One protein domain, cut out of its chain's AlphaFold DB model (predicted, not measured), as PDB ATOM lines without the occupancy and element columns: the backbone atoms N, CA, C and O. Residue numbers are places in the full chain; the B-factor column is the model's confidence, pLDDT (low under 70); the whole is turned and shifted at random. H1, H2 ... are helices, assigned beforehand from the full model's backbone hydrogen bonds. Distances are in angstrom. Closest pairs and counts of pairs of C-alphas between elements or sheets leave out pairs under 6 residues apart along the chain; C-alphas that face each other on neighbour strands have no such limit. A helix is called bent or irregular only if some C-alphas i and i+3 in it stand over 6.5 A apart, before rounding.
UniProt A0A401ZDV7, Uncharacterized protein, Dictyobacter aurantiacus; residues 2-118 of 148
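Overview. This is residues 2 to 118 of the 148 residues of an uncharacterized protein of Dictyobacter aurantiacus (UniProt A0A401ZDV7). The body is a helical cluster built on two long helices, H4 and H5, which run opposite ways and meet along part of their lengths; the short helices H6 and H7 pack over one side of this pair, and H3 reaches from residues 84 to 88 of H5 to residues 47 to 54 of H4. H1 and H2 make an arm away from this body, touching no helix and joined to it through residues 22 to 28. The printed part has 117 residues with seven named helices, H1 to H7 in order along the chain, and no named strand; the class is all helix. It is only just loose, close to compact, with a radius of gyration of the C-alphas of 16.4 A, and its outline is flat, spanning 51 by 41 by 20 A.

Along the chain. The longest helix, H4, takes residues 47 to 66 and measures 28.0 A, from C-alpha 47 at (121.748, 63.219, 206.812) to C-alpha 66 at (143.105, 56.736, 223.659). H5, residues 73 to 88, measures 22.7 A; it is irregular, but only just, with C-alphas 83 and 86 at 6.6 A. H3, residues 29 to 41, measures 19.6 A. H6 is residues 100 to 106 and H7 residues 108 to 115. H2 is residues 13 to 21, and H1, residues 2 to 8, begins with C-alpha 2 at (152.277, 85.282, 197.274).

Arrangement. H4 and H5 are the hubs, touching four helices each. They form a helical hairpin at a shallow tilt of 22 degrees, opposite ways; their closest C-alphas, of Ala 61 and Ile 83, are 7.2 A apart. H6 touches H4, closest at the C-alphas of Ser 56 and Pro 101, 5.4 A. H7 touches H4 about perpendicular, at 82 degrees, with the C-alphas of Leu 64 and Val 110 closest at 6.0 A. H3 touches H5 with residues 29 to 33 alone, the C-alphas of Pro 29 and Cys 88 being closest at 4.6 A. H1 and H2 are close but not clearly touching, with the C-alphas of Leu 4 and Leu 13 closest at 6.9 A. H2 and H3 are apart. Every O i to N i+4 pair is within hydrogen-bond range in H1, H2, H4 and H7; the counts are 7 of 9 in H3, 9 of 12 in H5 and 2 of 3 in H6.

Size, cuts and confidence. The two C-alphas farthest apart, of Gly 9 and Lys 118, are 52.5 A apart. The printed part has no cut. The link from H5 to H6, 11 residues, is long. The mean pLDDT of the printed part is 89.9, and no printed residue is under 70.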
ATOM      1  N   GLY A   2     151.326  84.324 197.880       89.31
ATOM      2  CA  GLY A   2     152.277  85.282 197.274       89.31
ATOM      3  C   GLY A   2     151.886  85.796 195.878       89.31
ATOM      4  O   GLY A   2     151.941  86.994 195.633       89.31
ATOM      5  N   TYR A   3     151.383  84.921 195.000       93.06
ATOM      6  CA  TYR A   3     150.849  85.333 193.694       93.06
ATOM      7  C   TYR A   3     149.664  86.305 193.809       93.06
ATOM      8  O   TYR A   3     149.626  87.303 193.102       93.06
ATOM      9  N   LEU A   4     148.711  86.041 194.713       92.69
ATOM     10  CA  LEU A   4     147.541  86.907 194.910       92.69
ATOM     11  C   LEU A   4     147.952  88.271 195.463       92.69
ATOM     12  O   LEU A   4     147.431  89.291 195.029       92.69
ATOM     13  N   TRP A   5     148.945  88.302 196.350       94.38
ATOM     14  CA  TRP A   5     149.515  89.558 196.815       94.38
ATOM     15  C   TRP A   5     150.171  90.341 195.675       94.38
ATOM     16  O   TRP A   5     149.860  91.511 195.485       94.38
ATOM     17  N   TYR A   6     151.013  89.688 194.873       96.12
ATOM     18  CA  TYR A   6     151.697  90.330 193.752       96.12
ATOM     19  C   TYR A   6     150.729  90.812 192.657       96.12
ATOM     20  O   TYR A   6     150.855  91.927 192.166       96.12
ATOM     21  N   ALA A   7     149.741  89.994 192.284       96.50
ATOM     22  CA  ALA A   7     148.846  90.267 191.159       96.50
ATOM     23  C   ALA A   7     147.585  91.067 191.532       96.50
ATOM     24  O   ALA A   7     146.996  91.716 190.668       96.50
ATOM     25  N   LYS A   8     147.116  90.975 192.783       94.81
ATOM     26  CA  LYS A   8     145.846  91.570 193.249       94.81
ATOM     27  C   LYS A   8     146.006  92.469 194.477       94.81
ATOM     28  O   LYS A   8     145.015  93.027 194.931       94.81
ATOM     29  N   GLY A   9     147.212  92.601 195.031       95.50
ATOM     30  CA  GLY A   9     147.479  93.406 196.229       95.50
ATOM     31  C   GLY A   9     146.991  92.781 197.538       95.50
ATOM     32  O   GLY A   9     147.288  93.310 198.605       95.50
ATOM     33  N   ASP A  10     146.290  91.644 197.483       93.19
ATOM     34  CA  ASP A  10     145.664  91.012 198.643       93.19
ATOM     35  C   ASP A  10     146.050  89.523 198.743       93.19
ATOM     36  O   ASP A  10     145.551  88.698 197.969       93.19
ATOM     37  N   PRO A  11     146.926  89.133 199.691       93.31
ATOM     38  CA  PRO A  11     147.309  87.737 199.882       93.31
ATOM     39  C   PRO A  11     146.152  86.845 200.341       93.31
ATOM     40  O   PRO A  11     146.245  85.635 200.155       93.31
ATOM     41  N   LEU A  12     145.095  87.404 200.940       93.00
ATOM     42  CA  LEU A  12     143.981  86.670 201.551       93.00
ATOM     43  C   LEU A  12     142.706  86.701 200.702       93.00
ATOM     44  O   LEU A  12     141.648  86.285 201.172       93.00
ATOM     45  N   LEU A  13     142.805  87.136 199.443       91.50
ATOM     46  CA  LEU A  13     141.673  87.235 198.520       91.50
ATOM     47  C   LEU A  13     140.849  85.934 198.450       91.50
ATOM     48  O   LEU A  13     139.625  85.980 198.430       91.50
ATOM     49  N   PHE A  14     141.514  84.775 198.474       88.81
ATOM     50  CA  PHE A  14     140.844  83.471 198.464       88.81
ATOM     51  C   PHE A  14     139.990  83.234 199.718       88.81
ATOM     52  O   PHE A  14     138.841  82.827 199.606       88.81
ATOM     53  N   SER A  15     140.514  83.551 200.905       89.31
ATOM     54  CA  SER A  15     139.761  83.402 202.158       89.31
ATOM     55  C   SER A  15     138.566  84.355 202.218       89.31
ATOM     56  O   SER A  15     137.514  83.991 202.737       89.31
ATOM     57  N   LYS A  16     138.696  85.560 201.643       90.12
ATOM     58  CA  LYS A  16     137.576  86.500 201.506       90.12
ATOM     59  C   LYS A  16     136.499  85.968 200.561       90.12
ATOM     60  O   LYS A  16     135.322  86.080 200.884       90.12
ATOM     61  N   ALA A  17     136.894  85.371 199.436       90.06
ATOM     62  CA  ALA A  17     135.959  84.744 198.504       90.06
ATOM     63  C   ALA A  17     135.230  83.552 199.148       90.06
ATOM     64  O   ALA A  17     134.009  83.495 199.100       90.06
ATOM     65  N   GLU A  18     135.943  82.661 199.851       88.19
ATOM     66  CA  GLU A  18     135.319  81.554 200.600       88.19
ATOM     67  C   GLU A  18     134.313  82.044 201.655       88.19
ATOM     68  O   GLU A  18     133.250  81.444 201.834       88.19
ATOM     69  N   ALA A  19     134.618  83.151 202.338       87.69
ATOM     70  CA  ALA A  19     133.718  83.728 203.331       87.69
ATOM     71  C   ALA A  19     132.411  84.252 202.713       87.69
ATOM     72  O   ALA A  19     131.362  84.113 203.338       87.69
ATOM     73  N   VAL A  20     132.470  84.837 201.512       87.31
ATOM     74  CA  VAL A  20     131.306  85.424 200.826       87.31
ATOM     75  C   VAL A  20     130.508  84.365 200.067       87.31
ATOM     76  O   VAL A  20     129.303  84.251 200.267       87.31
ATOM     77  N   ASP A  21     131.172  83.573 199.227       86.12
ATOM     78  CA  ASP A  21     130.495  82.672 198.293       86.12
ATOM     79  C   ASP A  21     130.107  81.344 198.952       86.12
ATOM     80  O   ASP A  21     129.074  80.760 198.629       86.12
ATOM     81  N   TRP A  22     130.932  80.840 199.877       80.81
ATOM     82  CA  TRP A  22     130.747  79.519 200.495       80.81
ATOM     83  C   TRP A  22     130.311  79.600 201.960       80.81
ATOM     84  O   TRP A  22     130.206  78.570 202.629       80.81
ATOM     85  N   ASN A  23     130.056  80.813 202.471       85.69
ATOM     86  CA  ASN A  23     129.786  81.077 203.889       85.69
ATOM     87  C   ASN A  23     130.825  80.428 204.820       85.69
ATOM     88  O   ASN A  23     130.520  80.041 205.951       85.69
ATOM     89  N   ARG A  24     132.063  80.294 204.334       85.62
ATOM     90  CA  ARG A  24     133.137  79.569 205.002       85.62
ATOM     91  C   ARG A  24     134.155  80.563 205.533       85.62
ATOM     92  O   ARG A  24     135.155  80.877 204.897       85.62
ATOM     93  N   ALA A  25     133.873  81.080 206.720       89.06
ATOM     94  CA  ALA A  25     134.767  81.971 207.446       89.06
ATOM     95  C   ALA A  25     135.330  81.272 208.686       89.06
ATOM     96  O   ALA A  25     134.753  80.300 209.176       89.06
ATOM     97  N   PHE A  26     136.432  81.805 209.215       90.69
ATOM     98  CA  PHE A  26     136.953  81.349 210.495       90.69
ATOM     99  C   PHE A  26     135.883  81.506 211.583       90.69
ATOM    100  O   PHE A  26     135.349  82.593 211.813       90.69
ATOM    101  N   ARG A  27     135.599  80.408 212.268       91.62
ATOM    102  CA  ARG A  27     134.742  80.320 213.443       91.62
ATOM    103  C   ARG A  27     135.467  79.525 214.515       91.62
ATOM    104  O   ARG A  27     136.406  78.780 214.244       91.62
ATOM    105  N   TYR A  28     135.022  79.672 215.754       93.38
ATOM    106  CA  TYR A  28     135.557  78.851 216.828       93.38
ATOM    107  C   TYR A  28     135.178  77.374 216.632       93.38
ATOM    108  O   TYR A  28     134.069  77.086 216.178       93.38
ATOM    109  N   PRO A  29     136.053  76.429 217.016       92.19
ATOM    110  CA  PRO A  29     135.878  75.012 216.698       92.19
ATOM    111  C   PRO A  29     134.604  74.397 217.298       92.19
ATOM    112  O   PRO A  29     134.013  73.502 216.700       92.19
ATOM    113  N   TRP A  30     134.125  74.890 218.445       91.88
ATOM    114  CA  TRP A  30     132.864  74.423 219.038       91.88
ATOM    115  C   TRP A  30     131.632  74.770 218.195       91.88
ATOM    116  O   TRP A  30     130.637  74.056 218.279       91.88
ATOM    117  N   VAL A  31     131.699  75.812 217.357       91.75
ATOM    118  CA  VAL A  31     130.615  76.147 216.422       91.75
ATOM    119  C   VAL A  31     130.491  75.059 215.358       91.75
ATOM    120  O   VAL A  31     129.397  74.561 215.135       91.75
ATOM    121  N   GLY A  32     131.610  74.600 214.784       89.75
ATOM    122  CA  GLY A  32     131.598  73.493 213.821       89.75
ATOM    123  C   GLY A  32     131.063  72.185 214.416       89.75
ATOM    124  O   GLY A  32     130.319  71.467 213.753       89.75
ATOM    125  N   ILE A  33     131.382  71.895 215.685       90.44
ATOM    126  CA  ILE A  33     130.836  70.728 216.404       90.44
ATOM    127  C   ILE A  33     129.323  70.868 216.608       90.44
ATOM    128  O   ILE A  33     128.582  69.923 216.344       90.44
ATOM    129  N   HIS A  34     128.868  72.034 217.071       92.44
ATOM    130  CA  HIS A  34     127.448  72.318 217.267       92.44
ATOM    131  C   HIS A  34     126.665  72.170 215.959       92.44
ATOM    132  O   HIS A  34     125.669  71.452 215.922       92.44
ATOM    133  N   ASP A  35     127.142  72.798 214.884       90.56
ATOM    134  CA  ASP A  35     126.462  72.801 213.589       90.56
ATOM    135  C   ASP A  35     126.393  71.383 213.001       90.56
ATOM    136  O   ASP A  35     125.350  70.970 212.496       90.56
ATOM    137  N   ALA A  36     127.455  70.586 213.154       88.94
ATOM    138  CA  ALA A  36     127.458  69.187 212.735       88.94
ATOM    139  C   ALA A  36     126.507  68.301 213.544       88.94
ATOM    140  O   ALA A  36     125.840  67.442 212.971       88.94
ATOM    141  N   LEU A  37     126.432  68.497 214.865       90.56
ATOM    142  CA  LEU A  37     125.484  67.775 215.714       90.56
ATOM    143  C   LEU A  37     124.046  68.154 215.365       90.56
ATOM    144  O   LEU A  37     123.204  67.275 215.217       90.56
ATOM    145  N   HIS A  38     123.773  69.447 215.183       90.25
ATOM    146  CA  HIS A  38     122.463  69.936 214.770       90.25
ATOM    147  C   HIS A  38     122.042  69.334 213.421       90.25
ATOM    148  O   HIS A  38     120.911  68.873 213.275       90.25
ATOM    149  N   ALA A  39     122.967  69.241 212.461       87.81
ATOM    150  CA  ALA A  39     122.719  68.673 211.138       87.81
ATOM    151  C   ALA A  39     122.354  67.169 211.136       87.81
ATOM    152  O   ALA A  39     121.859  66.673 210.126       87.81
ATOM    153  N   LEU A  40     122.548  66.440 212.245       88.50
ATOM    154  CA  LEU A  40     122.051  65.064 212.402       88.50
ATOM    155  C   LEU A  40     120.551  65.000 212.690       88.50
ATOM    156  O   LEU A  40     119.897  64.019 212.331       88.50
ATOM    157  N   PHE A  41     120.020  66.024 213.358       89.31
ATOM    158  CA  PHE A  41     118.624  66.090 213.786       89.31
ATOM    159  C   PHE A  41     117.728  66.811 212.781       89.31
ATOM    160  O   PHE A  41     116.506  66.724 212.882       89.31
ATOM    161  N   VAL A  42     118.316  67.497 211.797       87.00
ATOM    162  CA  VAL A  42     117.579  68.095 210.683       87.00
ATOM    163  C   VAL A  42     117.373  67.026 209.602       87.00
ATOM    164  O   VAL A  42     118.350  66.603 208.979       87.00
ATOM    165  N   PRO A  43     116.134  66.568 209.354       84.19
ATOM    166  CA  PRO A  43     115.873  65.605 208.295       84.19
ATOM    167  C   PRO A  43     116.179  66.234 206.932       84.19
ATOM    168  O   PRO A  43     115.720  67.332 206.617       84.19
ATOM    169  N   GLY A  44     116.959  65.532 206.114       85.69
ATOM    170  CA  GLY A  44     117.370  66.022 204.805       85.69
ATOM    171  C   GLY A  44     118.174  64.993 204.010       85.69
ATOM    172  O   GLY A  44     118.614  63.984 204.562       85.69
ATOM    173  N   PRO A  45     118.404  65.247 202.710       84.50
ATOM    174  CA  PRO A  45     119.081  64.301 201.820       84.50
ATOM    175  C   PRO A  45     120.539  64.024 202.221       84.50
ATOM    176  O   PRO A  45     121.083  62.978 201.883       84.50
ATOM    177  N   LEU A  46     121.166  64.936 202.971       85.25
ATOM    178  CA  LEU A  46     122.565  64.841 203.399       85.25
ATOM    179  C   LEU A  46     122.747  64.195 204.780       85.25
ATOM    180  O   LEU A  46     123.872  64.095 205.257       85.25
ATOM    181  N   GLN A  47     121.681  63.717 205.430       87.12
ATOM    182  CA  GLN A  47     121.748  63.219 206.812       87.12
ATOM    183  C   GLN A  47     122.737  62.051 206.985       87.12
ATOM    184  O   GLN A  47     123.495  62.016 207.954       87.12
ATOM    185  N   ILE A  48     122.780  61.122 206.022       87.62
ATOM    186  CA  ILE A  48     123.732  60.000 206.031       87.62
ATOM    187  C   ILE A  48     125.171  60.515 205.876       87.62
ATOM    188  O   ILE A  48     126.058  60.082 206.609       87.62
ATOM    189  N   SER A  49     125.397  61.473 204.969       87.81
ATOM    190  CA  SER A  49     126.709  62.108 204.777       87.81
ATOM    191  C   SER A  49     127.174  62.811 206.057       87.81
ATOM    192  O   SER A  49     128.281  62.569 206.531       87.81
ATOM    193  N   ASN A  50     126.290  63.577 206.702       90.25
ATOM    194  CA  ASN A  50     126.562  64.244 207.976       90.25
ATOM    195  C   ASN A  50     126.921  63.246 209.086       90.25
ATOM    196  O   ASN A  50     127.887  63.463 209.821       90.25
ATOM    197  N   ALA A  51     126.206  62.119 209.170       90.81
ATOM    198  CA  ALA A  51     126.508  61.042 210.110       90.81
ATOM    199  C   ALA A  51     127.891  60.416 209.860       90.81
ATOM    200  O   ALA A  51     128.640  60.161 210.806       90.81
ATOM    201  N   ILE A  52     128.277  60.215 208.598       90.94
ATOM    202  CA  ILE A  52     129.611  59.718 208.229       90.94
ATOM    203  C   ILE A  52     130.694  60.757 208.559       90.94
ATOM    204  O   ILE A  52     131.733  60.411 209.128       90.94
ATOM    205  N   ASN A  53     130.453  62.035 208.259       92.06
ATOM    206  CA  ASN A  53     131.399  63.124 208.507       92.06
ATOM    207  C   ASN A  53     131.692  63.274 210.003       92.06
ATOM    208  O   ASN A  53     132.853  63.266 210.419       92.06
ATOM    209  N   ILE A  54     130.646  63.338 210.828       91.88
ATOM    210  CA  ILE A  54     130.805  63.521 212.269       91.88
ATOM    211  C   ILE A  54     131.372  62.271 212.955       91.88
ATOM    212  O   ILE A  54     132.222  62.383 213.839       91.88
ATOM    213  N   SER A  55     130.969  61.069 212.525       92.69
ATOM    214  CA  SER A  55     131.524  59.826 213.072       92.69
ATOM    215  C   SER A  55     133.010  59.697 212.744       92.69
ATOM    216  O   SER A  55     133.790  59.346 213.624       92.69
ATOM    217  N   SER A  56     133.436  60.079 211.536       91.88
ATOM    218  CA  SER A  56     134.853  60.084 211.147       91.88
ATOM    219  C   SER A  56     135.696  61.024 212.014       91.88
ATOM    220  O   SER A  56     136.816  60.668 212.402       91.88
ATOM    221  N   PHE A  57     135.157  62.195 212.367       94.19
ATOM    222  CA  PHE A  57     135.787  63.107 213.323       94.19
ATOM    223  C   PHE A  57     135.946  62.456 214.703       94.19
ATOM    224  O   PHE A  57     137.063  62.369 215.216       94.19
ATOM    225  N   PHE A  58     134.851  61.956 215.288       93.94
ATOM    226  CA  PHE A  58     134.885  61.365 216.628       93.94
ATOM    227  C   PHE A  58     135.773  60.124 216.693       93.94
ATOM    228  O   PHE A  58     136.553  59.994 217.633       93.94
ATOM    229  N   VAL A  59     135.724  59.246 215.690       93.88
ATOM    230  CA  VAL A  59     136.600  58.070 215.602       93.88
ATOM    231  C   VAL A  59     138.067  58.500 215.619       93.88
ATOM    232  O   VAL A  59     138.840  57.991 216.427       93.88
ATOM    233  N   SER A  60     138.448  59.489 214.807       93.25
ATOM    234  CA  SER A  60     139.832  59.983 214.748       93.25
ATOM    235  C   SER A  60     140.276  60.628 216.064       93.25
ATOM    236  O   SER A  60     141.379  60.364 216.548       93.25
ATOM    237  N   ALA A  61     139.398  61.418 216.690       94.25
ATOM    238  CA  ALA A  61     139.649  62.031 217.990       94.25
ATOM    239  C   ALA A  61     139.799  60.982 219.108       94.25
ATOM    240  O   ALA A  61     140.712  61.083 219.928       94.25
ATOM    241  N   ILE A  62     138.959  59.941 219.118       95.06
ATOM    242  CA  ILE A  62     139.025  58.833 220.082       95.06
ATOM    243  C   ILE A  62     140.307  58.020 219.883       95.06
ATOM    244  O   ILE A  62     140.975  57.692 220.865       95.06
ATOM    245  N   ILE A  63     140.690  57.715 218.638       93.19
ATOM    246  CA  ILE A  63     141.939  57.004 218.321       93.19
ATOM    247  C   ILE A  63     143.138  57.774 218.875       93.19
ATOM    248  O   ILE A  63     143.968  57.199 219.586       93.19
ATOM    249  N   LEU A  64     143.198  59.081 218.597       94.31
ATOM    250  CA  LEU A  64     144.274  59.942 219.069       94.31
ATOM    251  C   LEU A  64     144.273  60.067 220.600       94.31
ATOM    252  O   LEU A  64     145.321  59.911 221.218       94.31
ATOM    253  N   GLY A  65     143.115  60.296 221.225       93.38
ATOM    254  CA  GLY A  65     142.997  60.460 222.678       93.38
ATOM    255  C   GLY A  65     143.347  59.189 223.456       93.38
ATOM    256  O   GLY A  65     144.125  59.235 224.408       93.38
ATOM    257  N   SER A  66     142.843  58.033 223.015       92.19
ATOM    258  CA  SER A  66     143.105  56.736 223.659       92.19
ATOM    259  C   SER A  66     144.568  56.295 223.561       92.19
ATOM    260  O   SER A  66     145.061  55.585 224.438       92.19
ATOM    261  N   ASN A  67     145.289  56.732 222.524       90.56
ATOM    262  CA  ASN A  67     146.672  56.333 222.268       90.56
ATOM    263  C   ASN A  67     147.662  57.507 222.313       90.56
ATOM    264  O   ASN A  67     148.802  57.346 221.881       90.56
ATOM    265  N   TRP A  68     147.288  58.659 222.886       89.38
ATOM    266  CA  TRP A  68     148.137  59.861 222.907       89.38
ATOM    267  C   TRP A  68     149.515  59.594 223.523       89.38
ATOM    268  O   TRP A  68     150.528  60.090 223.045       89.38
ATOM    269  N   LYS A  69     149.571  58.746 224.558       89.44
ATOM    270  CA  LYS A  69     150.821  58.376 225.245       89.44
ATOM    271  C   LYS A  69     151.755  57.489 224.414       89.44
ATOM    272  O   LYS A  69     152.914  57.341 224.780       89.44
ATOM    273  N   ARG A  70     151.265  56.866 223.336       87.69
ATOM    274  CA  ARG A  70     152.075  56.018 222.442       87.69
ATOM    275  C   ARG A  70     152.802  56.828 221.369       87.69
ATOM    276  O   ARG A  70     153.715  56.300 220.742       87.69
ATOM    277  N   LEU A  71     152.400  58.079 221.148       90.12
ATOM    278  CA  LEU A  71     153.021  58.969 220.177       90.12
ATOM    279  C   LEU A  71     153.984  59.942 220.867       90.12
ATOM    280  O   LEU A  71     153.686  60.444 221.952       90.12
ATOM    281  N   PRO A  72     155.109  60.289 220.221       93.62
ATOM    282  CA  PRO A  72     155.881  61.459 220.607       93.62
ATOM    283  C   PRO A  72     154.999  62.713 220.620       93.62
ATOM    284  O   PRO A  72     154.173  62.911 219.725       93.62
ATOM    285  N   LEU A  73     155.206  63.586 221.610       93.38
ATOM    286  CA  LEU A  73     154.350  64.752 221.854       93.38
ATOM    287  C   LEU A  73     154.158  65.633 220.608       93.38
ATOM    288  O   LEU A  73     153.052  66.095 220.352       93.38
ATOM    289  N   HIS A  74     155.209  65.830 219.807       94.31
ATOM    290  CA  HIS A  74     155.143  66.649 218.595       94.31
ATOM    291  C   HIS A  74     154.189  66.073 217.536       94.31
ATOM    292  O   HIS A  74     153.440  66.831 216.926       94.31
ATOM    293  N   TYR A  75     154.148  64.749 217.356       93.62
ATOM    294  CA  TYR A  75     153.202  64.110 216.436       93.62
ATOM    295  C   TYR A  75     151.771  64.172 216.952       93.62
ATOM    296  O   TYR A  75     150.840  64.354 216.170       93.62
ATOM    297  N   ALA A  76     151.593  64.045 218.265       93.94
ATOM    298  CA  ALA A  76     150.280  64.132 218.876       93.94
ATOM    299  C   ALA A  76     149.706  65.558 218.770       93.94
ATOM    300  O   ALA A  76     148.563  65.728 218.352       93.94
ATOM    301  N   LEU A  77     150.523  66.585 219.035       94.62
ATOM    302  CA  LEU A  77     150.155  67.990 218.824       94.62
ATOM    303  C   LEU A  77     149.862  68.288 217.351       94.62
ATOM    304  O   LEU A  77     148.857  68.923 217.048       94.62
ATOM    305  N   PHE A  78     150.690  67.789 216.429       93.94
ATOM    306  CA  PHE A  78     150.444  67.918 214.992       93.94
ATOM    307  C   PHE A  78     149.090  67.315 214.586       93.94
ATOM    308  O   PHE A  78     148.291  67.978 213.925       93.94
ATOM    309  N   ALA A  79     148.795  66.089 215.029       94.75
ATOM    310  CA  ALA A  79     147.518  65.437 214.759       94.75
ATOM    311  C   ALA A  79     146.342  66.200 215.379       94.75
ATOM    312  O   ALA A  79     145.327  66.396 214.721       94.75
ATOM    313  N   MET A  80     146.486  66.678 216.617       95.00
ATOM    314  CA  MET A  80     145.466  67.479 217.293       95.00
ATOM    315  C   MET A  80     145.138  68.746 216.505       95.00
ATOM    316  O   MET A  80     143.966  69.023 216.267       95.00
ATOM    317  N   VAL A  81     146.154  69.486 216.055       94.94
ATOM    318  CA  VAL A  81     145.952  70.693 215.245       94.94
ATOM    319  C   VAL A  81     145.237  70.352 213.941       94.94
ATOM    320  O   VAL A  81     144.261  71.016 213.606       94.94
ATOM    321  N   LEU A  82     145.647  69.294 213.234       94.06
ATOM    322  CA  LEU A  82     144.988  68.883 211.988       94.06
ATOM    323  C   LEU A  82     143.554  68.373 212.178       94.06
ATOM    324  O   LEU A  82     142.744  68.520 211.267       94.06
ATOM    325  N   ILE A  83     143.226  67.787 213.330       93.94
ATOM    326  CA  ILE A  83     141.861  67.343 213.649       93.94
ATOM    327  C   ILE A  83     140.967  68.531 214.010       93.94
ATOM    328  O   ILE A  83     139.806  68.574 213.609       93.94
ATOM    329  N   ILE A  84     141.497  69.502 214.757       93.94
ATOM    330  CA  ILE A  84     140.734  70.668 215.216       93.94
ATOM    331  C   ILE A  84     140.553  71.691 214.092       93.94
ATOM    332  O   ILE A  84     139.491  72.294 213.985       93.94
ATOM    333  N   PHE A  85     141.560  71.890 213.243       92.81
ATOM    334  CA  PHE A  85     141.562  72.957 212.242       92.81
ATOM    335  C   PHE A  85     140.346  72.948 211.288       92.81
ATOM    336  O   PHE A  85     139.771  74.017 211.076       92.81
ATOM    337  N   PRO A  86     139.876  71.797 210.763       91.50
ATOM    338  CA  PRO A  86     138.664  71.741 209.946       91.50
ATOM    339  C   PRO A  86     137.398  72.230 210.662       91.50
ATOM    340  O   PRO A  86     136.520  72.784 210.006       91.50
ATOM    341  N   LEU A  87     137.312  72.091 211.994       91.62
ATOM    342  CA  LEU A  87     136.168  72.576 212.780       91.62
ATOM    343  C   LEU A  87     136.056  74.103 212.770       91.62
ATOM    344  O   LEU A  87     134.981  74.644 213.019       91.62
ATOM    345  N   CYS A  88     137.163  74.800 212.504       92.38
ATOM    346  CA  CYS A  88     137.188  76.256 212.459       92.38
ATOM    347  C   CYS A  88     136.624  76.824 211.151       92.38
ATOM    348  O   CYS A  88     136.436  78.032 211.056       92.38
ATOM    349  N   TYR A  89     136.371  75.990 210.138       90.38
ATOM    350  CA  TYR A  89     135.898  76.430 208.824       90.38
ATOM    351  C   TYR A  89     134.704  75.596 208.346       90.38
ATOM    352  O   TYR A  89     134.818  74.922 207.309       90.38
ATOM    353  N   PRO A  90     133.574  75.615 209.082       89.38
ATOM    354  CA  PRO A  90     132.383  74.894 208.671       89.38
ATOM    355  C   PRO A  90     131.787  75.491 207.392       89.38
ATOM    356  O   PRO A  90     131.845  76.704 207.178       89.38
ATOM    357  N   ILE A  91     131.222  74.637 206.538       85.75
ATOM    358  CA  ILE A  91     130.579  75.042 205.279       85.75
ATOM    359  C   ILE A  91     129.064  75.092 205.492       85.75
ATOM    360  O   ILE A  91     128.373  74.076 205.462       85.75
ATOM    361  N   GLY A  92     128.542  76.296 205.736       79.50
ATOM    362  CA  GLY A  92     127.121  76.497 206.029       79.50
ATOM    363  C   GLY A  92     126.630  75.718 207.262       79.50
ATOM    364  O   GLY A  92     127.417  75.277 208.095       79.50
ATOM    365  N   THR A  93     125.309  75.569 207.392       72.44
ATOM    366  CA  THR A  93     124.660  74.882 208.531       72.44
ATOM    367  C   THR A  93     124.117  73.493 208.189       72.44
ATOM    368  O   THR A  93     123.813  72.719 209.091       72.44
ATOM    369  N   ILE A  94     123.979  73.172 206.899       76.44
ATOM    370  CA  ILE A  94     123.350  71.926 206.423       76.44
ATOM    371  C   ILE A  94     124.396  70.818 206.211       76.44
ATOM    372  O   ILE A  94     124.094  69.648 206.439       76.44
ATOM    373  N   ASP A  95     125.625  71.182 205.825       81.19
ATOM    374  CA  ASP A  95     126.756  70.264 205.601       81.19
ATOM    375  C   ASP A  95     128.053  70.843 206.197       81.19
ATOM    376  O   ASP A  95     129.085  71.027 205.540       81.19
ATOM    377  N   ALA A  96     127.959  71.191 207.485       81.31
ATOM    378  CA  ALA A  96     128.973  71.956 208.202       81.31
ATOM    379  C   ALA A  96     130.369  71.316 208.137       81.31
ATOM    380  O   ALA A  96     131.366  72.028 208.076       81.31
ATOM    381  N   LEU A  97     130.456  69.983 208.129       84.00
ATOM    382  CA  LEU A  97     131.714  69.229 208.181       84.00
ATOM    383  C   LEU A  97     131.986  68.417 206.909       84.00
ATOM    384  O   LEU A  97     132.627  67.359 206.961       84.00
ATOM    385  N   SER A  98     131.532  68.926 205.764       81.31
ATOM    386  CA  SER A  98     131.839  68.345 204.459       81.31
ATOM    387  C   SER A  98     133.345  68.090 204.287       81.31
ATOM    388  O   SER A  98     134.212  68.901 204.630       81.31
ATOM    389  N   ALA A  99     133.668  66.904 203.771       83.75
ATOM    390  CA  ALA A  99     135.025  66.407 203.549       83.75
ATOM    391  C   ALA A  99     135.900  66.139 204.795       83.75
ATOM    392  O   ALA A  99     137.084  65.822 204.623       83.75
ATOM    393  N   ILE A 100     135.358  66.153 206.023       90.31
ATOM    394  CA  ILE A 100     136.101  65.674 207.206       90.31
ATOM    395  C   ILE A 100     136.718  64.283 207.016       90.31
ATOM    396  O   ILE A 100     137.904  64.149 207.326       90.31
ATOM    397  N   PRO A 101     136.005  63.258 206.500       89.00
ATOM    398  CA  PRO A 101     136.576  61.920 206.354       89.00
ATOM    399  C   PRO A 101     137.874  61.944 205.545       89.00
ATOM    400  O   PRO A 101     138.870  61.337 205.931       89.00
ATOM    401  N   ARG A 102     137.908  62.747 204.475       88.19
ATOM    402  CA  ARG A 102     139.097  62.943 203.641       88.19
ATOM    403  C   ARG A 102     140.236  63.609 204.406       88.19
ATOM    404  O   ARG A 102     141.378  63.188 204.258       88.19
ATOM    405  N   TYR A 103     139.955  64.630 205.214       90.88
ATOM    406  CA  TYR A 103     140.998  65.275 206.016       90.88
ATOM    407  C   TYR A 103     141.570  64.321 207.064       90.88
ATOM    408  O   TYR A 103     142.786  64.263 207.218       90.88
ATOM    409  N   MET A 104     140.721  63.523 207.716       92.75
ATOM    410  CA  MET A 104     141.152  62.553 208.726       92.75
ATOM    411  C   MET A 104     142.071  61.471 208.145       92.75
ATOM    412  O   MET A 104     143.034  61.082 208.802       92.75
ATOM    413  N   LEU A 105     141.847  61.042 206.896       88.81
ATOM    414  CA  LEU A 105     142.724  60.082 206.207       88.81
ATOM    415  C   LEU A 105     144.161  60.593 206.018       88.81
ATOM    416  O   LEU A 105     145.093  59.795 205.960       88.81
ATOM    417  N   ILE A 106     144.352  61.912 205.931       90.25
ATOM    418  CA  ILE A 106     145.672  62.535 205.738       90.25
ATOM    419  C   ILE A 106     146.414  62.687 207.077       90.25
ATOM    420  O   ILE A 106     147.636  62.855 207.100       90.25
ATOM    421  N   VAL A 107     145.711  62.583 208.211       93.06
ATOM    422  CA  VAL A 107     146.305  62.673 209.552       93.06
ATOM    423  C   VAL A 107     147.074  61.385 209.860       93.06
ATOM    424  O   VAL A 107     146.620  60.507 210.591       93.06
ATOM    425  N   PHE A 108     148.281  61.272 209.304       89.31
ATOM    426  CA  PHE A 108     149.090  60.057 209.372       89.31
ATOM    427  C   PHE A 108     149.309  59.504 210.795       89.31
ATOM    428  O   PHE A 108     149.327  58.280 210.919       89.31
ATOM    429  N   PRO A 109     149.426  60.299 211.890       90.56
ATOM    430  CA  PRO A 109     149.592  59.714 213.221       90.56
ATOM    431  C   PRO A 109     148.376  58.891 213.655       90.56
ATOM    432  O   PRO A 109     148.545  57.864 214.309       90.56
ATOM    433  N   VAL A 110     147.164  59.294 213.250       88.88
ATOM    434  CA  VAL A 110     145.933  58.523 213.495       88.88
ATOM    435  C   VAL A 110     146.015  57.187 212.758       88.88
ATOM    436  O   VAL A 110     145.796  56.143 213.366       88.88
ATOM    437  N   VAL A 111     146.444  57.202 211.492       88.06
ATOM    438  CA  VAL A 111     146.616  55.987 210.678       88.06
ATOM    439  C   VAL A 111     147.682  55.052 211.265       88.06
ATOM    440  O   VAL A 111     147.462  53.844 211.338       88.06
ATOM    441  N   ILE A 112     148.812  55.586 211.740       88.19
ATOM    442  CA  ILE A 112     149.877  54.800 212.387       88.19
ATOM    443  C   ILE A 112     149.358  54.120 213.657       88.19
ATOM    444  O   ILE A 112     149.617  52.932 213.869       88.19
ATOM    445  N   ILE A 113     148.606  54.842 214.496       89.88
ATOM    446  CA  ILE A 113     147.989  54.256 215.691       89.88
ATOM    447  C   ILE A 113     147.038  53.129 215.285       89.88
ATOM    448  O   ILE A 113     147.136  52.035 215.843       89.88
ATOM    449  N   SER A 114     146.158  53.363 214.310       85.81
ATOM    450  CA  SER A 114     145.216  52.346 213.837       85.81
ATOM    451  C   SER A 114     145.932  51.103 213.302       85.81
ATOM    452  O   SER A 114     145.537  49.980 213.611       85.81
ATOM    453  N   ALA A 115     147.034  51.277 212.567       84.94
ATOM    454  CA  ALA A 115     147.848  50.175 212.058       84.94
ATOM    455  C   ALA A 115     148.556  49.385 213.178       84.94
ATOM    456  O   ALA A 115     148.799  48.183 213.042       84.94
ATOM    457  N   SER A 116     148.852  50.025 214.315       86.31
ATOM    458  CA  SER A 116     149.522  49.379 215.453       86.31
ATOM    459  C   SER A 116     148.684  48.296 216.145       86.31
ATOM    460  O   SER A 116     149.235  47.484 216.887       86.31
ATOM    461  N   TRP A 117     147.373  48.232 215.889       85.00
ATOM    462  CA  TRP A 117     146.469  47.249 216.496       85.00
ATOM    463  C   TRP A 117     146.640  45.815 215.964       85.00
ATOM    464  O   TRP A 117     145.961  44.912 216.442       85.00
ATOM    465  N   LYS A 118     147.583  45.579 215.033       79.19
ATOM    466  CA  LYS A 118     148.069  44.254 214.580       79.19
ATOM    467  C   LYS A 118     146.967  43.206 214.346       79.19
ATOM    468  O   LYS A 118     147.148  42.026 214.637       79.19
TER     469      LYS A 118